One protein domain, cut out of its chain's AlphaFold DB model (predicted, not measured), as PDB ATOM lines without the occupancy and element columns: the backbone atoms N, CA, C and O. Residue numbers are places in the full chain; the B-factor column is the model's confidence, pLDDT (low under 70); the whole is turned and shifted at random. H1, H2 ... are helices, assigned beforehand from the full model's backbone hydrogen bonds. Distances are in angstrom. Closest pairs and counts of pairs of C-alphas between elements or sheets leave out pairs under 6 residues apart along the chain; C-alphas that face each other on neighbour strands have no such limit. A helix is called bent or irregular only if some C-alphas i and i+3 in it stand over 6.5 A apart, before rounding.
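What this domain is: This is residues 9 to 131 of the 481 residues of an uncharacterized protein of Archangium violaceum Cb vi76 (UniProt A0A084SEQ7). Picture an elongated body of helices in which the long helix H5 makes most of the length, with H2 packed on it, and the bent helix H4 packs on H2 with both of its arms. H6 packs on H5 and on H4's first arm, while the short helices H1 and H3 lie toward opposite ends of the body. The printed part has 123 residues with six named helices, H1 to H6 in order, and no named strand; the class is all helix. It is compact, with a radius of gyration of the C-alphas of 15.8 A, and spans 48 by 24 by 22 A.

Where its parts are: Find C-alpha 9 at (67.730, 47.519, 20.227), where H1 begins; it runs to residue 16. H2 is residues 19 to 38, 28.2 A long, and H3 is residues 42 to 47. H4, residues 51 to 76, was assigned as one helix by its hydrogen bonds but is bent: C-alphas 58 and 61 are 6.9 A apart. Its arms are H4a, residues 51 to 58, and H4b, residues 61 to 76, 22.9 A long. From C-alpha 84 at (63.679, 42.108, 18.434), H5 runs 40.1 A to residue 111. H6, residues 118 to 130, ends at C-alpha 130, (38.390, 59.100, 43.133), after 18.3 A.

How they stand to each other: Start at the hubs, H2 and H5, which touch the same way at a steep tilt of 36 degrees, only just beyond shallow; their closest C-alphas, of Ile 34 and Leu 99, are 5.6 A apart. H2 touches H4a with residues 26 to 33 alone, closest at the C-alphas of Arg 29 and Thr 56, 6.8 A. H2 touches H4b with residues 19 to 26 alone, closest at those of Arg 19 and Val 66, 6.5 A. H4b and H5 form a helical hairpin, opposite ways at a shallow tilt of 30 degrees, but only just touch, with 3 pairs of C-alphas within 8 A; the closest are those of Leu 67 and Leu 89, 7.1 A. H6 touches H4a, opposite ways at a shallow tilt of 28 degrees, with the C-alphas of Arg 57 and Ala 119 closest at 5.4 A. H5 touches H6 with residues 99 to 110 alone, closest at the C-alphas of Glu 100 and Leu 118, 5.1 A. H1 and H3 are apart. In H1, H2, H3, H4a, H4b, H5 and H6 every O i to N i+4 pair is within hydrogen-bond range.

The domain as a whole: Look to the C-alphas of Gln 78 and Ala 131 for the two farthest apart, 49.1 A. The printed part has no cut and no long link. Mean pLDDT of the printed part is 93.8, and residue 112 is under 70.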
ATOM      1  N   LEU A   9      68.744  46.629  19.647       85.75
ATOM      2  CA  LEU A   9      67.730  47.519  20.227       85.75
ATOM      3  C   LEU A   9      68.048  48.989  19.945       85.75
ATOM      4  O   LEU A   9      67.141  49.768  19.670       85.75
ATOM      5  N   GLU A  10      69.329  49.357  19.946       90.31
ATOM      6  CA  GLU A  10      69.759  50.720  19.622       90.31
ATOM      7  C   GLU A  10      69.464  51.068  18.154       90.31
ATOM      8  O   GLU A  10      68.995  52.164  17.844       90.31
ATOM      9  N   SER A  11      69.662  50.107  17.243       91.25
ATOM     10  CA  SER A  11      69.272  50.251  15.834       91.25
ATOM     11  C   SER A  11      67.759  50.452  15.681       91.25
ATOM     12  O   SER A  11      67.321  51.392  15.019       91.25
ATOM     13  N   LEU A  12      66.953  49.635  16.367       88.75
ATOM     14  CA  LEU A  12      65.492  49.759  16.385       88.75
ATOM     15  C   LEU A  12      65.016  51.117  16.900       88.75
ATOM     16  O   LEU A  12      64.101  51.713  16.331       88.75
ATOM     17  N   ARG A  13      65.653  51.618  17.960       92.88
ATOM     18  CA  ARG A  13      65.344  52.925  18.535       92.88
ATOM     19  C   ARG A  13      65.534  54.043  17.513       92.88
ATOM     20  O   ARG A  13      64.651  54.884  17.363       92.88
ATOM     21  N   ARG A  14      66.639  54.008  16.761       92.56
ATOM     22  CA  ARG A  14      66.896  54.964  15.671       92.56
ATOM     23  C   ARG A  14      65.890  54.815  14.533       92.56
ATOM     24  O   ARG A  14      65.392  55.816  14.042       92.56
ATOM     25  N   GLN A  15      65.559  53.585  14.145       91.94
ATOM     26  CA  GLN A  15      64.641  53.308  13.032       91.94
ATOM     27  C   GLN A  15      63.198  53.756  13.290       91.94
ATOM     28  O   GLN A  15      62.470  54.060  12.343       91.94
ATOM     29  N   LEU A  16      62.759  53.746  14.550       92.38
ATOM     30  CA  LEU A  16      61.378  54.041  14.927       92.38
ATOM     31  C   LEU A  16      61.144  55.498  15.357       92.38
ATOM     32  O   LEU A  16      59.990  55.851  15.593       92.38
ATOM     33  N   GLU A  17      62.190  56.330  15.398       88.56
ATOM     34  CA  GLU A  17      62.129  57.803  15.490       88.56
ATOM     35  C   GLU A  17      61.097  58.330  16.508       88.56
ATOM     36  O   GLU A  17      60.020  58.810  16.146       88.56
ATOM     37  N   GLY A  18      61.368  58.211  17.809       91.12
ATOM     38  CA  GLY A  18      60.463  58.713  18.854       91.12
ATOM     39  C   GLY A  18      59.304  57.766  19.197       91.12
ATOM     40  O   GLY A  18      58.767  57.815  20.307       91.12
ATOM     41  N   ARG A  19      58.902  56.873  18.280       94.62
ATOM     42  CA  ARG A  19      57.845  55.875  18.540       94.62
ATOM     43  C   ARG A  19      58.323  54.766  19.473       94.62
ATOM     44  O   ARG A  19      57.518  54.215  20.223       94.62
ATOM     45  N   TRP A  20      59.619  54.457  19.458       93.62
ATOM     46  CA  TRP A  20      60.202  53.481  20.376       93.62
ATOM     47  C   TRP A  20      60.079  53.939  21.831       93.62
ATOM     48  O   TRP A  20      59.617  53.180  22.680       93.62
ATOM     49  N   GLU A  21      60.376  55.208  22.105       94.12
ATOM     50  CA  GLU A  21      60.220  55.817  23.426       94.12
ATOM     51  C   GLU A  21      58.771  55.730  23.921       94.12
ATOM     52  O   GLU A  21      58.526  55.507  25.108       94.12
ATOM     53  N   ARG A  22      57.791  55.871  23.017       95.69
ATOM     54  CA  ARG A  22      56.367  55.714  23.350       95.69
ATOM     55  C   ARG A  22      56.037  54.273  23.744       95.69
ATOM     56  O   ARG A  22      55.349  54.070  24.745       95.69
ATOM     57  N   ILE A  23      56.574  53.285  23.022       95.69
ATOM     58  CA  ILE A  23      56.422  51.854  23.342       95.69
ATOM     59  C   ILE A  23      57.053  51.526  24.701       95.69
ATOM     60  O   ILE A  23      56.422  50.859  25.521       95.69
ATOM     61  N   GLU A  24      58.268  52.008  24.974       94.25
ATOM     62  CA  GLU A  24      58.948  51.783  26.257       94.25
ATOM     63  C   GLU A  24      58.163  52.391  27.425       94.25
ATOM     64  O   GLU A  24      57.866  51.699  28.402       94.25
ATOM     65  N   ARG A  25      57.720  53.648  27.294       96.25
ATOM     66  CA  ARG A  25      56.890  54.310  28.313       96.25
ATOM     67  C   ARG A  25      55.553  53.604  28.528       96.25
ATOM     68  O   ARG A  25      55.068  53.542  29.658       96.25
ATOM     69  N   ALA A  26      54.923  53.095  27.470       96.38
ATOM     70  CA  ALA A  26      53.694  52.309  27.591       96.38
ATOM     71  C   ALA A  26      53.945  50.999  28.350       96.38
ATOM     72  O   ALA A  26      53.216  50.676  29.287       96.38
ATOM     73  N   ARG A  27      55.028  50.288  28.018       96.50
ATOM     74  CA  ARG A  27      55.436  49.050  28.692       96.50
ATOM     75  C   ARG A  27      55.664  49.258  30.189       96.50
ATOM     76  O   ARG A  27      55.212  48.448  31.003       96.50
ATOM     77  N   GLU A  28      56.358  50.327  30.569       96.69
ATOM     78  CA  GLU A  28      56.591  50.666  31.976       96.69
ATOM     79  C   GLU A  28      55.282  50.956  32.719       96.69
ATOM     80  O   GLU A  28      55.049  50.392  33.793       96.69
ATOM     81  N   ARG A  29      54.392  51.766  32.128       97.56
ATOM     82  CA  ARG A  29      53.077  52.093  32.706       97.56
ATOM     83  C   ARG A  29      52.196  50.861  32.873       97.56
ATOM     84  O   ARG A  29      51.697  50.620  33.971       97.56
ATOM     85  N   TYR A  30      52.085  50.027  31.840       97.94
ATOM     86  CA  TYR A  30      51.354  48.764  31.920       97.94
ATOM     87  C   TYR A  30      51.924  47.843  32.997       97.94
ATOM     88  O   TYR A  30      51.167  47.255  33.761       97.94
ATOM     89  N   THR A  31      53.250  47.738  33.108       97.56
ATOM     90  CA  THR A  31      53.888  46.901  34.136       97.56
ATOM     91  C   THR A  31      53.541  47.391  35.543       97.56
ATOM     92  O   THR A  31      53.144  46.583  36.386       97.56
ATOM     93  N   ARG A  32      53.618  48.707  35.786       97.94
ATOM     94  CA  ARG A  32      53.239  49.318  37.071       97.94
ATOM     95  C   ARG A  32      51.760  49.103  37.390       97.94
ATOM     96  O   ARG A  32      51.446  48.667  38.496       97.94
ATOM     97  N   LEU A  33      50.860  49.328  36.429       98.06
ATOM     98  CA  LEU A  33      49.424  49.101  36.626       98.06
ATOM     99  C   LEU A  33      49.089  47.630  36.868       98.06
ATOM    100  O   LEU A  33      48.332  47.329  37.784       98.06
ATOM    101  N   ILE A  34      49.677  46.700  36.109       98.19
ATOM    102  CA  ILE A  34      49.497  45.258  36.329       98.19
ATOM    103  C   ILE A  34      49.947  44.887  37.746       98.19
ATOM    104  O   ILE A  34      49.231  44.168  38.441       98.19
ATOM    105  N   GLN A  35      51.095  45.397  38.200       97.38
ATOM    106  CA  GLN A  35      51.582  45.164  39.559       97.38
ATOM    107  C   GLN A  35      50.597  45.706  40.606       97.38
ATOM    108  O   GLN A  35      50.206  44.967  41.514       97.38
ATOM    109  N   GLN A  36      50.128  46.947  40.457       97.06
ATOM    110  CA  GLN A  36      49.168  47.557  41.382       97.06
ATOM    111  C   GLN A  36      47.825  46.813  41.397       97.06
ATOM    112  O   GLN A  36      47.351  46.459  42.476       97.06
ATOM    113  N   LEU A  37      47.254  46.491  40.231       96.56
ATOM    114  CA  LEU A  37      45.986  45.762  40.087       96.56
ATOM    115  C   LEU A  37      46.069  44.308  40.567       96.56
ATOM    116  O   LEU A  37      45.079  43.758  41.058       96.56
ATOM    117  N   SER A  38      47.244  43.682  40.470       95.00
ATOM    118  CA  SER A  38      47.474  42.338  41.009       95.00
ATOM    119  C   SER A  38      47.555  42.310  42.539       95.00
ATOM    120  O   SER A  38      47.277  41.277  43.148       95.00
ATOM    121  N   SER A  39      47.873  43.439  43.181       93.00
ATOM    122  CA  SER A  39      48.005  43.512  44.637       93.00
ATOM    123  C   SER A  39      46.656  43.390  45.362       93.00
ATOM    124  O   SER A  39      45.605  43.799  44.863       93.00
ATOM    125  N   PHE A  40      46.677  42.879  46.596       85.88
ATOM    126  CA  PHE A  40      45.477  42.812  47.442       85.88
ATOM    127  C   PHE A  40      44.959  44.203  47.858       85.88
ATOM    128  O   PHE A  40      43.775  44.361  48.146       85.88
ATOM    129  N   ARG A  41      45.828  45.227  47.849       89.25
ATOM    130  CA  ARG A  41      45.511  46.629  48.183       89.25
ATOM    131  C   ARG A  41      45.383  47.515  46.948       89.25
ATOM    132  O   ARG A  41      45.613  48.718  47.052       89.25
ATOM    133  N   TRP A  42      45.015  46.952  45.799       93.56
ATOM    134  CA  TRP A  42      45.019  47.670  44.523       93.56
ATOM    135  C   TRP A  42      44.289  49.022  44.574       93.56
ATOM    136  O   TRP A  42      44.819  50.001  44.069       93.56
ATOM    137  N   ARG A  43      43.138  49.127  45.259       93.25
ATOM    138  CA  ARG A  43      42.407  50.404  45.410       93.25
ATOM    139  C   ARG A  43      43.229  51.465  46.133       93.25
ATOM    140  O   ARG A  43      43.310  52.594  45.675       93.25
ATOM    141  N   SER A  44      43.840  51.092  47.257       91.62
ATOM    142  CA  SER A  44      44.689  51.991  48.043       91.62
ATOM    143  C   SER A  44      45.953  52.371  47.266       91.62
ATOM    144  O   SER A  44      46.354  53.528  47.313       91.62
ATOM    145  N   ALA A  45      46.537  51.434  46.508       94.19
ATOM    146  CA  ALA A  45      47.679  51.707  45.639       94.19
ATOM    147  C   ALA A  45      47.325  52.695  44.512       94.19
ATOM    148  O   ALA A  45      48.044  53.672  44.321       94.19
ATOM    149  N   LEU A  46      46.195  52.490  43.823       95.44
ATOM    150  CA  LEU A  46      45.730  53.384  42.756       95.44
ATOM    151  C   LEU A  46      45.303  54.755  43.286       95.44
ATOM    152  O   LEU A  46      45.583  55.758  42.647       95.44
ATOM    153  N   ARG A  47      44.699  54.837  44.477       94.56
ATOM    154  CA  ARG A  47      44.389  56.128  45.119       94.56
ATOM    155  C   ARG A  47      45.623  56.965  45.430       94.56
ATOM    156  O   ARG A  47      45.527  58.183  45.458       94.56
ATOM    157  N   GLY A  48      46.766  56.325  45.670       95.00
ATOM    158  CA  GLY A  48      48.035  57.031  45.825       95.00
ATOM    159  C   GLY A  48      48.596  57.573  44.506       95.00
ATOM    160  O   GLY A  48      49.492  58.408  44.543       95.00
ATOM    161  N   GLN A  49      48.112  57.085  43.357       96.56
ATOM    162  CA  GLN A  49      48.602  57.427  42.016       96.56
ATOM    163  C   GLN A  49      47.453  57.445  40.983       96.56
ATOM    164  O   GLN A  49      47.495  56.677  40.018       96.56
ATOM    165  N   PRO A  50      46.413  58.287  41.156       94.88
ATOM    166  CA  PRO A  50      45.248  58.280  40.267       94.88
ATOM    167  C   PRO A  50      45.618  58.663  38.825       94.88
ATOM    168  O   PRO A  50      45.072  58.096  37.878       94.88
ATOM    169  N   GLU A  51      46.621  59.532  38.658       97.06
ATOM    170  CA  GLU A  51      47.126  59.965  37.349       97.06
ATOM    171  C   GLU A  51      47.614  58.795  36.483       97.06
ATOM    172  O   GLU A  51      47.494  58.844  35.265       97.06
ATOM    173  N   LEU A  52      48.080  57.689  37.079       97.50
ATOM    174  CA  LEU A  52      48.559  56.536  36.314       97.50
ATOM    175  C   LEU A  52      47.442  55.890  35.470       97.50
ATOM    176  O   LEU A  52      47.709  55.417  34.362       97.50
ATOM    177  N   LEU A  53      46.199  55.869  35.969       97.56
ATOM    178  CA  LEU A  53      45.041  55.370  35.214       97.56
ATOM    179  C   LEU A  53      44.701  56.310  34.059       97.56
ATOM    180  O   LEU A  53      44.531  55.853  32.927       97.56
ATOM    181  N   LYS A  54      44.658  57.614  34.349       96.88
ATOM    182  CA  LYS A  54      44.346  58.667  33.384       96.88
ATOM    183  C   LYS A  54      45.373  58.723  32.255       96.88
ATOM    184  O   LYS A  54      45.004  58.601  31.092       96.88
ATOM    185  N   GLU A  55      46.660  58.797  32.590       97.25
ATOM    186  CA  GLU A  55      47.754  58.806  31.619       97.25
ATOM    187  C   GLU A  55      47.731  57.554  30.742       97.25
ATOM    188  O   GLU A  55      47.935  57.635  29.531       97.25
ATOM    189  N   THR A  56      47.496  56.378  31.331       97.75
ATOM    190  CA  THR A  56      47.436  55.129  30.560       97.75
ATOM    191  C   THR A  56      46.246  55.133  29.604       97.75
ATOM    192  O   THR A  56      46.403  54.750  28.449       97.75
ATOM    193  N   ARG A  57      45.079  55.618  30.050       97.06
ATOM    194  CA  ARG A  57      43.875  55.755  29.223       97.06
ATOM    195  C   ARG A  57      44.088  56.719  28.053       97.06
ATOM    196  O   ARG A  57      43.722  56.387  26.932       97.06
ATOM    197  N   GLU A  58      44.684  57.883  28.296       96.62
ATOM    198  CA  GLU A  58      44.913  58.910  27.265       96.62
ATOM    199  C   GLU A  58      45.888  58.446  26.174       96.62
ATOM    200  O   GLU A  58      45.681  58.730  24.998       96.62
ATOM    201  N   HIS A  59      46.912  57.669  26.537       96.31
ATOM    202  CA  HIS A  59      47.918  57.193  25.578       96.31
ATOM    203  C   HIS A  59      47.537  55.880  24.879       96.31
ATOM    204  O   HIS A  59      48.284  55.401  24.027       96.31
ATOM    205  N   GLU A  60      46.399  55.275  25.220       96.19
ATOM    206  CA  GLU A  60      45.965  53.995  24.654       96.19
ATOM    207  C   GLU A  60      45.671  54.094  23.146       96.19
ATOM    208  O   GLU A  60      46.043  53.210  22.367       96.19
ATOM    209  N   ALA A  61      45.038  55.193  22.724       93.56
ATOM    210  CA  ALA A  61      44.747  55.459  21.316       93.56
ATOM    211  C   ALA A  61      46.043  55.652  20.513       93.56
ATOM    212  O   ALA A  61      46.269  54.966  19.517       93.56
ATOM    213  N   GLU A  62      46.945  56.496  21.017       95.19
ATOM    214  CA  GLU A  62      48.254  56.746  20.410       95.19
ATOM    215  C   GLU A  62      49.098  55.465  20.315       95.19
ATOM    216  O   GLU A  62      49.745  55.204  19.300       95.19
ATOM    217  N   LEU A  63      49.078  54.622  21.352       95.88
ATOM    218  CA  LEU A  63      49.798  53.354  21.328       95.88
ATOM    219  C   LEU A  63      49.246  52.416  20.253       95.88
ATOM    220  O   LEU A  63      50.024  51.738  19.584       95.88
ATOM    221  N   THR A  64      47.927  52.385  20.066       95.00
ATOM    222  CA  THR A  64      47.285  51.564  19.031       95.00
ATOM    223  C   THR A  64      47.763  51.969  17.634       95.00
ATOM    224  O   THR A  64      48.120  51.102  16.834       95.00
ATOM    225  N   GLU A  65      47.868  53.271  17.366       95.81
ATOM    226  CA  GLU A  65      48.417  53.797  16.111       95.81
ATOM    227  C   GLU A  65      49.898  53.435  15.930       95.81
ATOM    228  O   GLU A  65      50.313  52.991  14.856       95.81
ATOM    229  N   VAL A  66      50.705  53.574  16.989       95.94
ATOM    230  CA  VAL A  66      52.130  53.211  16.964       95.94
ATOM    231  C   VAL A  66      52.313  51.717  16.689       95.94
ATOM    232  O   VAL A  66      53.146  51.355  15.858       95.94
ATOM    233  N   LEU A  67      51.536  50.847  17.336       95.19
ATOM    234  CA  LEU A  67      51.591  49.401  17.109       95.19
ATOM    235  C   LEU A  67      51.229  49.052  15.660       95.19
ATOM    236  O   LEU A  67      51.985  48.331  15.005       95.19
ATOM    237  N   ALA A  68      50.144  49.628  15.129       95.75
ATOM    238  CA  ALA A  68      49.732  49.425  13.741       95.75
ATOM    239  C   ALA A  68      50.818  49.868  12.744       95.75
ATOM    240  O   ALA A  68      51.107  49.164  11.775       95.75
ATOM    241  N   TYR A  69      51.479  50.998  13.012       95.75
ATOM    242  CA  TYR A  69      52.591  51.481  12.197       95.75
ATOM    243  C   TYR A  69      53.788  50.518  12.202       95.75
ATOM    244  O   TYR A  69      54.312  50.182  11.138       95.75
ATOM    245  N   VAL A  70      54.233  50.062  13.382       95.12
ATOM    246  CA  VAL A  70      55.397  49.160  13.481       95.12
ATOM    247  C   VAL A  70      55.090  47.816  12.823       95.12
ATOM    248  O   VAL A  70      55.960  47.253  12.169       95.12
ATOM    249  N   GLU A  71      53.859  47.318  12.927       95.69
ATOM    250  CA  GLU A  71      53.428  46.089  12.255       95.69
ATOM    251  C   GLU A  71      53.396  46.229  10.737       95.69
ATOM    252  O   GLU A  71      53.923  45.368  10.029       95.69
ATOM    253  N   HIS A  72      52.840  47.332  10.231       96.81
ATOM    254  CA  HIS A  72      52.846  47.629   8.802       96.81
ATOM    255  C   HIS A  72      54.279  47.695   8.262       96.81
ATOM    256  O   HIS A  72      54.591  47.120   7.215       96.81
ATOM    257  N   ARG A  73      55.180  48.341   9.008       95.69
ATOM    258  CA  ARG A  73      56.599  48.414   8.660       95.69
ATOM    259  C   ARG A  73      57.277  47.048   8.705       95.69
ATOM    260  O   ARG A  73      57.963  46.698   7.753       95.69
ATOM    261  N   ALA A  74      57.046  46.265   9.757       95.88
ATOM    262  CA  ALA A  74      57.597  44.923   9.892       95.88
ATOM    263  C   ALA A  74      57.175  44.010   8.732       95.88
ATOM    264  O   ALA A  74      57.978  43.212   8.254       95.88
ATOM    265  N   HIS A  75      55.936  44.157   8.251       96.88
ATOM    266  CA  HIS A  75      55.448  43.451   7.070       96.88
ATOM    267  C   HIS A  75      56.149  43.923   5.789       96.88
ATOM    268  O   HIS A  75      56.657  43.102   5.027       96.88
ATOM    269  N   ARG A  76      56.231  45.243   5.573       97.56
ATOM    270  CA  ARG A  76      56.867  45.844   4.390       97.56
ATOM    271  C   ARG A  76      58.358  45.518   4.285       97.56
ATOM    272  O   ARG A  76      58.852  45.271   3.190       97.56
ATOM    273  N   GLU A  77      59.068  45.530   5.407       96.31
ATOM    274  CA  GLU A  77      60.505  45.240   5.489       96.31
ATOM    275  C   GLU A  77      60.803  43.747   5.704       96.31
ATOM    276  O   GLU A  77      61.960  43.379   5.885       96.31
ATOM    277  N   GLN A  78      59.776  42.888   5.692       96.94
ATOM    278  CA  GLN A  78      59.899  41.435   5.850       96.94
ATOM    279  C   GLN A  78      60.731  41.033   7.077       96.94
ATOM    280  O   GLN A  78      61.600  40.161   7.008       96.94
ATOM    281  N   TRP A  79      60.473  41.673   8.221       96.25
ATOM    282  CA  TRP A  79      61.202  41.381   9.453       96.25
ATOM    283  C   TRP A  79      61.104  39.885   9.801       96.25
ATOM    284  O   TRP A  79      60.003  39.322   9.790       96.25
ATOM    285  N   PRO A  80      62.225  39.221  10.148       95.94
ATOM    286  CA  PRO A  80      62.197  37.814  10.528       95.94
ATOM    287  C   PRO A  80      61.359  37.619  11.799       95.94
ATOM    288  O   PRO A  80      61.276  38.512  12.639       95.94
ATOM    289  N   ARG A  81      60.774  36.430  11.995       94.00
ATOM    290  CA  ARG A  81      59.914  36.136  13.166       94.00
ATOM    291  C   ARG A  81      60.604  36.392  14.512       94.00
ATOM    292  O   ARG A  81      59.943  36.735  15.486       94.00
ATOM    293  N   GLU A  82      61.924  36.250  14.553       94.00
ATOM    294  CA  GLU A  82      62.749  36.456  15.748       94.00
ATOM    295  C   GLU A  82      63.240  37.902  15.913       94.00
ATOM    296  O   GLU A  82      63.996  38.198  16.841       94.00
ATOM    297  N   HIS A  83      62.805  38.823  15.045       93.94
ATOM    298  CA  HIS A  83      63.232  40.216  15.089       93.94
ATOM    299  C   HIS A  83      62.918  40.844  16.461       93.94
ATOM    300  O   HIS A  83      61.784  40.729  16.946       93.94
ATOM    301  N   PRO A  84      63.876  41.548  17.097       90.06
ATOM    302  CA  PRO A  84      63.679  42.108  18.434       90.06
ATOM    303  C   PRO A  84      62.477  43.059  18.513       90.06
ATOM    304  O   PRO A  84      61.785  43.078  19.531       90.06
ATOM    305  N   GLY A  85      62.161  43.770  17.425       90.25
ATOM    306  CA  GLY A  85      60.990  44.644  17.347       90.25
ATOM    307  C   GLY A  85      59.677  43.866  17.468       90.25
ATOM    308  O   GLY A  85      58.829  44.226  18.281       90.25
ATOM    309  N   LEU A  86      59.539  42.743  16.748       93.44
ATOM    310  CA  LEU A  86      58.351  41.881  16.835       93.44
ATOM    311  C   LEU A  86      58.191  41.270  18.231       93.44
ATOM    312  O   LEU A  86      57.075  41.211  18.748       93.44
ATOM    313  N   ARG A  87      59.296  40.877  18.883       93.31
ATOM    314  CA  ARG A  87      59.264  40.360  20.263       93.31
ATOM    315  C   ARG A  87      58.758  41.405  21.256       93.31
ATOM    316  O   ARG A  87      57.970  41.069  22.139       93.31
ATOM    317  N   VAL A  88      59.184  42.663  21.117       91.50
ATOM    318  CA  VAL A  88      58.710  43.754  21.981       91.50
ATOM    319  C   VAL A  88      57.234  44.065  21.729       91.50
ATOM    320  O   VAL A  88      56.483  44.178  22.698       91.50
ATOM    321  N   LEU A  89      56.786  44.101  20.468       94.00
ATOM    322  CA  LEU A  89      55.363  44.257  20.138       94.00
ATOM    323  C   LEU A  89      54.507  43.132  20.741       94.00
ATOM    324  O   LEU A  89      53.469  43.390  21.350       94.00
ATOM    325  N   GLN A  90      54.950  41.878  20.621       95.56
ATOM    326  CA  GLN A  90      54.243  40.726  21.184       95.56
ATOM    327  C   GLN A  90      54.195  40.767  22.717       95.56
ATOM    328  O   GLN A  90      53.156  40.464  23.317       95.56
ATOM    329  N   ALA A  91      55.295  41.158  23.363       94.81
ATOM    330  CA  ALA A  91      55.335  41.331  24.810       94.81
ATOM    331  C   ALA A  91      54.354  42.422  25.267       94.81
ATOM    332  O   ALA A  91      53.598  42.202  26.213       94.81
ATOM    333  N   LEU A  92      54.309  43.558  24.564       96.31
ATOM    334  CA  LEU A  92      53.399  44.658  24.879       96.31
ATOM    335  C   LEU A  92      51.928  44.264  24.679       96.31
ATOM    336  O   LEU A  92      51.103  44.545  25.543       96.31
ATOM    337  N   ARG A  93      51.599  43.533  23.605       95.94
ATOM    338  CA  ARG A  93      50.253  42.968  23.383       95.94
ATOM    339  C   ARG A  93      49.838  42.021  24.508       95.94
ATOM    340  O   ARG A  93      48.737  42.140  25.035       95.94
ATOM    341  N   THR A  94      50.735  41.125  24.921       96.81
ATOM    342  CA  THR A  94      50.492  40.221  26.060       96.81
ATOM    343  C   THR A  94      50.231  41.008  27.347       96.81
ATOM    344  O   THR A  94      49.319  40.679  28.104       96.81
ATOM    345  N   GLN A  95      51.003  42.071  27.598       97.56
ATOM    346  CA  GLN A  95      50.782  42.947  28.749       97.56
ATOM    347  C   GLN A  95      49.446  43.681  28.670       97.56
ATOM    348  O   GLN A  95      48.740  43.717  29.672       97.56
ATOM    349  N   ARG A  96      49.072  44.206  27.500       97.25
ATOM    350  CA  ARG A  96      47.785  44.872  27.273       97.25
ATOM    351  C   ARG A  96      46.609  43.948  27.577       97.25
ATOM    352  O   ARG A  96      45.764  44.307  28.384       97.25
ATOM    353  N   VAL A  97      46.607  42.733  27.021       96.75
ATOM    354  CA  VAL A  97      45.559  41.723  27.279       96.75
ATOM    355  C   VAL A  97      45.486  41.376  28.767       96.75
ATOM    356  O   VAL A  97      44.404  41.287  29.343       96.75
ATOM    357  N   LYS A  98      46.640  41.217  29.426       97.56
ATOM    358  CA  LYS A  98      46.694  40.957  30.869       97.56
ATOM    359  C   LYS A  98      46.150  42.132  31.688       97.56
ATOM    360  O   LYS A  98      45.443  41.907  32.668       97.56
ATOM    361  N   LEU A  99      46.505  43.362  31.318       97.94
ATOM    362  CA  LEU A  99      46.027  44.579  31.967       97.94
ATOM    363  C   LEU A  99      44.516  44.723  31.800       97.94
ATOM    364  O   LEU A  99      43.836  44.971  32.787       97.94
ATOM    365  N   GLU A 100      43.996  44.514  30.593       97.00
ATOM    366  CA  GLU A 100      42.566  44.558  30.287       97.00
ATOM    367  C   GLU A 100      41.783  43.534  31.107       97.00
ATOM    368  O   GLU A 100      40.867  43.910  31.837       97.00
ATOM    369  N   ALA A 101      42.223  42.272  31.113       96.12
ATOM    370  CA  ALA A 101      41.596  41.230  31.920       96.12
ATOM    371  C   ALA A 101      41.595  41.576  33.421       96.12
ATOM    372  O   ALA A 101      40.578  41.410  34.096       96.12
ATOM    373  N   LEU A 102      42.712  42.093  33.954       96.56
ATOM    374  CA  LEU A 102      42.791  42.535  35.350       96.56
ATOM    375  C   LEU A 102      41.893  43.746  35.619       96.56
ATOM    376  O   LEU A 102      41.229  43.786  36.654       96.56
ATOM    377  N   ALA A 103      41.859  44.725  34.716       96.31
ATOM    378  CA  ALA A 103      41.052  45.927  34.864       96.31
ATOM    379  C   ALA A 103      39.559  45.584  34.875       96.31
ATOM    380  O   ALA A 103      38.853  45.988  35.801       96.31
ATOM    381  N   HIS A 104      39.093  44.759  33.930       94.38
ATOM    382  CA  HIS A 104      37.723  44.241  33.912       94.38
ATOM    383  C   HIS A 104      37.409  43.435  35.165       94.38
ATOM    384  O   HIS A 104      36.388  43.681  35.802       94.38
ATOM    385  N   GLN A 105      38.301  42.533  35.580       91.56
ATOM    386  CA  GLN A 105      38.111  41.751  36.799       91.56
ATOM    387  C   GLN A 105      37.944  42.654  38.030       91.56
ATOM    388  O   GLN A 105      37.047  42.423  38.844       91.56
ATOM    389  N   ARG A 106      38.785  43.685  38.188       92.31
ATOM    390  CA  ARG A 106      38.710  44.610  39.329       92.31
ATOM    391  C   ARG A 106      37.493  45.524  39.271       92.31
ATOM    392  O   ARG A 106      36.894  45.774  40.317       92.31
ATOM    393  N   LEU A 107      37.114  45.988  38.082       91.94
ATOM    394  CA  LEU A 107      35.925  46.814  37.888       91.94
ATOM    395  C   LEU A 107      34.647  46.023  38.196       91.94
ATOM    396  O   LEU A 107      33.823  46.488  38.987       91.94
ATOM    397  N   ALA A 108      34.542  44.793  37.684       86.56
ATOM    398  CA  ALA A 108      33.430  43.883  37.951       86.56
ATOM    399  C   ALA A 108      33.299  43.578  39.452       86.56
ATOM    400  O   ALA A 108      32.211  43.659  40.024       86.56
ATOM    401  N   GLN A 109      34.431  43.331  40.123       83.69
ATOM    402  CA  GLN A 109      34.520  43.158  41.579       83.69
ATOM    403  C   GLN A 109      34.178  44.417  42.390       83.69
ATOM    404  O   GLN A 109      34.113  44.338  43.614       83.69
ATOM    405  N   ALA A 110      34.021  45.587  41.773       83.19
ATOM    406  CA  ALA A 110      33.754  46.836  42.480       83.19
ATOM    407  C   ALA A 110      32.366  47.417  42.190       83.19
ATOM    408  O   ALA A 110      31.752  47.954  43.105       83.19
ATOM    409  N   THR A 111      31.883  47.312  40.952       80.75
ATOM    410  CA  THR A 111      30.672  48.014  40.479       80.75
ATOM    411  C   THR A 111      29.586  47.097  39.949       80.75
ATOM    412  O   THR A 111      28.503  47.586  39.654       80.75
ATOM    413  N   LEU A 112      29.855  45.793  39.803       69.69
ATOM    414  CA  LEU A 112      29.001  44.856  39.059       69.69
ATOM    415  C   LEU A 112      28.854  45.191  37.560       69.69
ATOM    416  O   LEU A 112      28.049  44.557  36.880       69.69
ATOM    417  N   GLN A 113      29.626  46.148  37.039       77.94
ATOM    418  CA  GLN A 113      29.648  46.519  35.626       77.94
ATOM    419  C   GLN A 113      30.934  46.013  34.963       77.94
ATOM    420  O   GLN A 113      32.008  46.027  35.566       77.94
ATOM    421  N   ASN A 114      30.813  45.587  33.706       77.94
ATOM    422  CA  ASN A 114      31.947  45.273  32.842       77.94
ATOM    423  C   ASN A 114      32.086  46.411  31.826       77.94
ATOM    424  O   ASN A 114      31.108  46.739  31.157       77.94
ATOM    425  N   GLY A 115      33.276  47.002  31.707       80.38
ATOM    426  CA  GLY A 115      33.576  47.897  30.585       80.38
ATOM    427  C   GLY A 115      33.702  47.090  29.291       80.38
ATOM    428  O   GLY A 115      34.200  45.966  29.330       80.38
ATOM    429  N   ALA A 116      33.274  47.640  28.157       85.69
ATOM    430  CA  ALA A 116      33.380  46.979  26.856       85.69
ATOM    431  C   ALA A 116      34.810  47.018  26.290       85.69
ATOM    432  O   ALA A 116      35.173  46.176  25.473       85.69
ATOM    433  N   SER A 117      35.635  47.968  26.740       93.88
ATOM    434  CA  SER A 117      37.034  48.130  26.321       93.88
ATOM    435  C   SER A 117      37.971  48.381  27.505       93.88
ATOM    436  O   SER A 117      37.525  48.752  28.597       93.88
ATOM    437  N   LEU A 118      39.285  48.232  27.296       95.25
ATOM    438  CA  LEU A 118      40.304  48.642  28.270       95.25
ATOM    439  C   LEU A 118      40.149  50.116  28.691       95.25
ATOM    440  O   LEU A 118      40.243  50.418  29.878       95.25
ATOM    441  N   ALA A 119      39.879  51.031  27.755       95.19
ATOM    442  CA  ALA A 119      39.740  52.459  28.057       95.19
ATOM    443  C   ALA A 119      38.548  52.743  28.990       95.19
ATOM    444  O   ALA A 119      38.684  53.490  29.962       95.19
ATOM    445  N   GLU A 120      37.406  52.097  28.743       94.88
ATOM    446  CA  GLU A 120      36.235  52.162  29.625       94.88
ATOM    447  C   GLU A 120      36.517  51.523  30.986       94.88
ATOM    448  O   GLU A 120      36.140  52.073  32.019       94.88
ATOM    449  N   ALA A 121      37.233  50.393  31.008       95.94
ATOM    450  CA  ALA A 121      37.613  49.727  32.249       95.94
ATOM    451  C   ALA A 121      38.491  50.624  33.130       95.94
ATOM    452  O   ALA A 121      38.237  50.766  34.327       95.94
ATOM    453  N   LEU A 122      39.502  51.262  32.532       96.62
ATOM    454  CA  LEU A 122      40.385  52.204  33.216       96.62
ATOM    455  C   LEU A 122      39.624  53.447  33.691       96.62
ATOM    456  O   LEU A 122      39.840  53.870  34.821       96.62
ATOM    457  N   SER A 123      38.694  53.984  32.894       95.62
ATOM    458  CA  SER A 123      37.841  55.115  33.296       95.62
ATOM    459  C   SER A 123      36.907  54.766  34.466       95.62
ATOM    460  O   SER A 123      36.753  55.552  35.406       95.62
ATOM    461  N   GLY A 124      36.341  53.555  34.467       94.75
ATOM    462  CA  GLY A 124      35.551  53.042  35.585       94.75
ATOM    463  C   GLY A 124      36.386  52.896  36.860       94.75
ATOM    464  O   GLY A 124      35.957  53.305  37.939       94.75
ATOM    465  N   LEU A 125      37.609  52.368  36.747       95.50
ATOM    466  CA  LEU A 125      38.546  52.281  37.872       95.50
ATOM    467  C   LEU A 125      38.988  53.663  38.370       95.50
ATOM    468  O   LEU A 125      39.066  53.856  39.580       95.50
ATOM    469  N   GLU A 126      39.222  54.621  37.474       95.81
ATOM    470  CA  GLU A 126      39.564  56.010  37.806       95.81
ATOM    471  C   GLU A 126      38.447  56.631  38.655       95.81
ATOM    472  O   GLU A 126      38.681  57.018  39.804       95.81
ATOM    473  N   THR A 127      37.207  56.569  38.165       94.94
ATOM    474  CA  THR A 127      36.005  57.024  38.888       94.94
ATOM    475  C   THR A 127      35.892  56.377  40.270       94.94
ATOM    476  O   THR A 127      35.654  57.058  41.268       94.94
ATOM    477  N   LEU A 128      36.120  55.063  40.361       92.12
ATOM    478  CA  LEU A 128      36.079  54.333  41.631       92.12
ATOM    479  C   LEU A 128      37.178  54.730  42.612       92.12
ATOM    480  O   LEU A 128      36.964  54.696  43.825       92.12
ATOM    481  N   THR A 129      38.371  55.035  42.114       93.12
ATOM    482  CA  THR A 129      39.493  55.429  42.971       93.12
ATOM    483  C   THR A 129      39.294  56.831  43.527       93.12
ATOM    484  O   THR A 129      39.560  57.038  44.711       93.12
ATOM    485  N   LEU A 130      38.743  57.742  42.720       92.81
ATOM    486  CA  LEU A 130      38.390  59.100  43.133       92.81
ATOM    487  C   LEU A 130      37.168  59.131  44.063       92.81
ATOM    488  O   LEU A 130      37.059  60.022  44.905       92.81
ATOM    489  N   ALA A 131      36.273  58.142  43.966       91.06
ATOM    490  CA  ALA A 131      35.158  58.006  44.889       91.06
ATOM    491  C   ALA A 131      35.647  57.793  46.335       91.06
ATOM    492  O   ALA A 131      36.494  56.933  46.631       91.06
TER     493      ALA A 131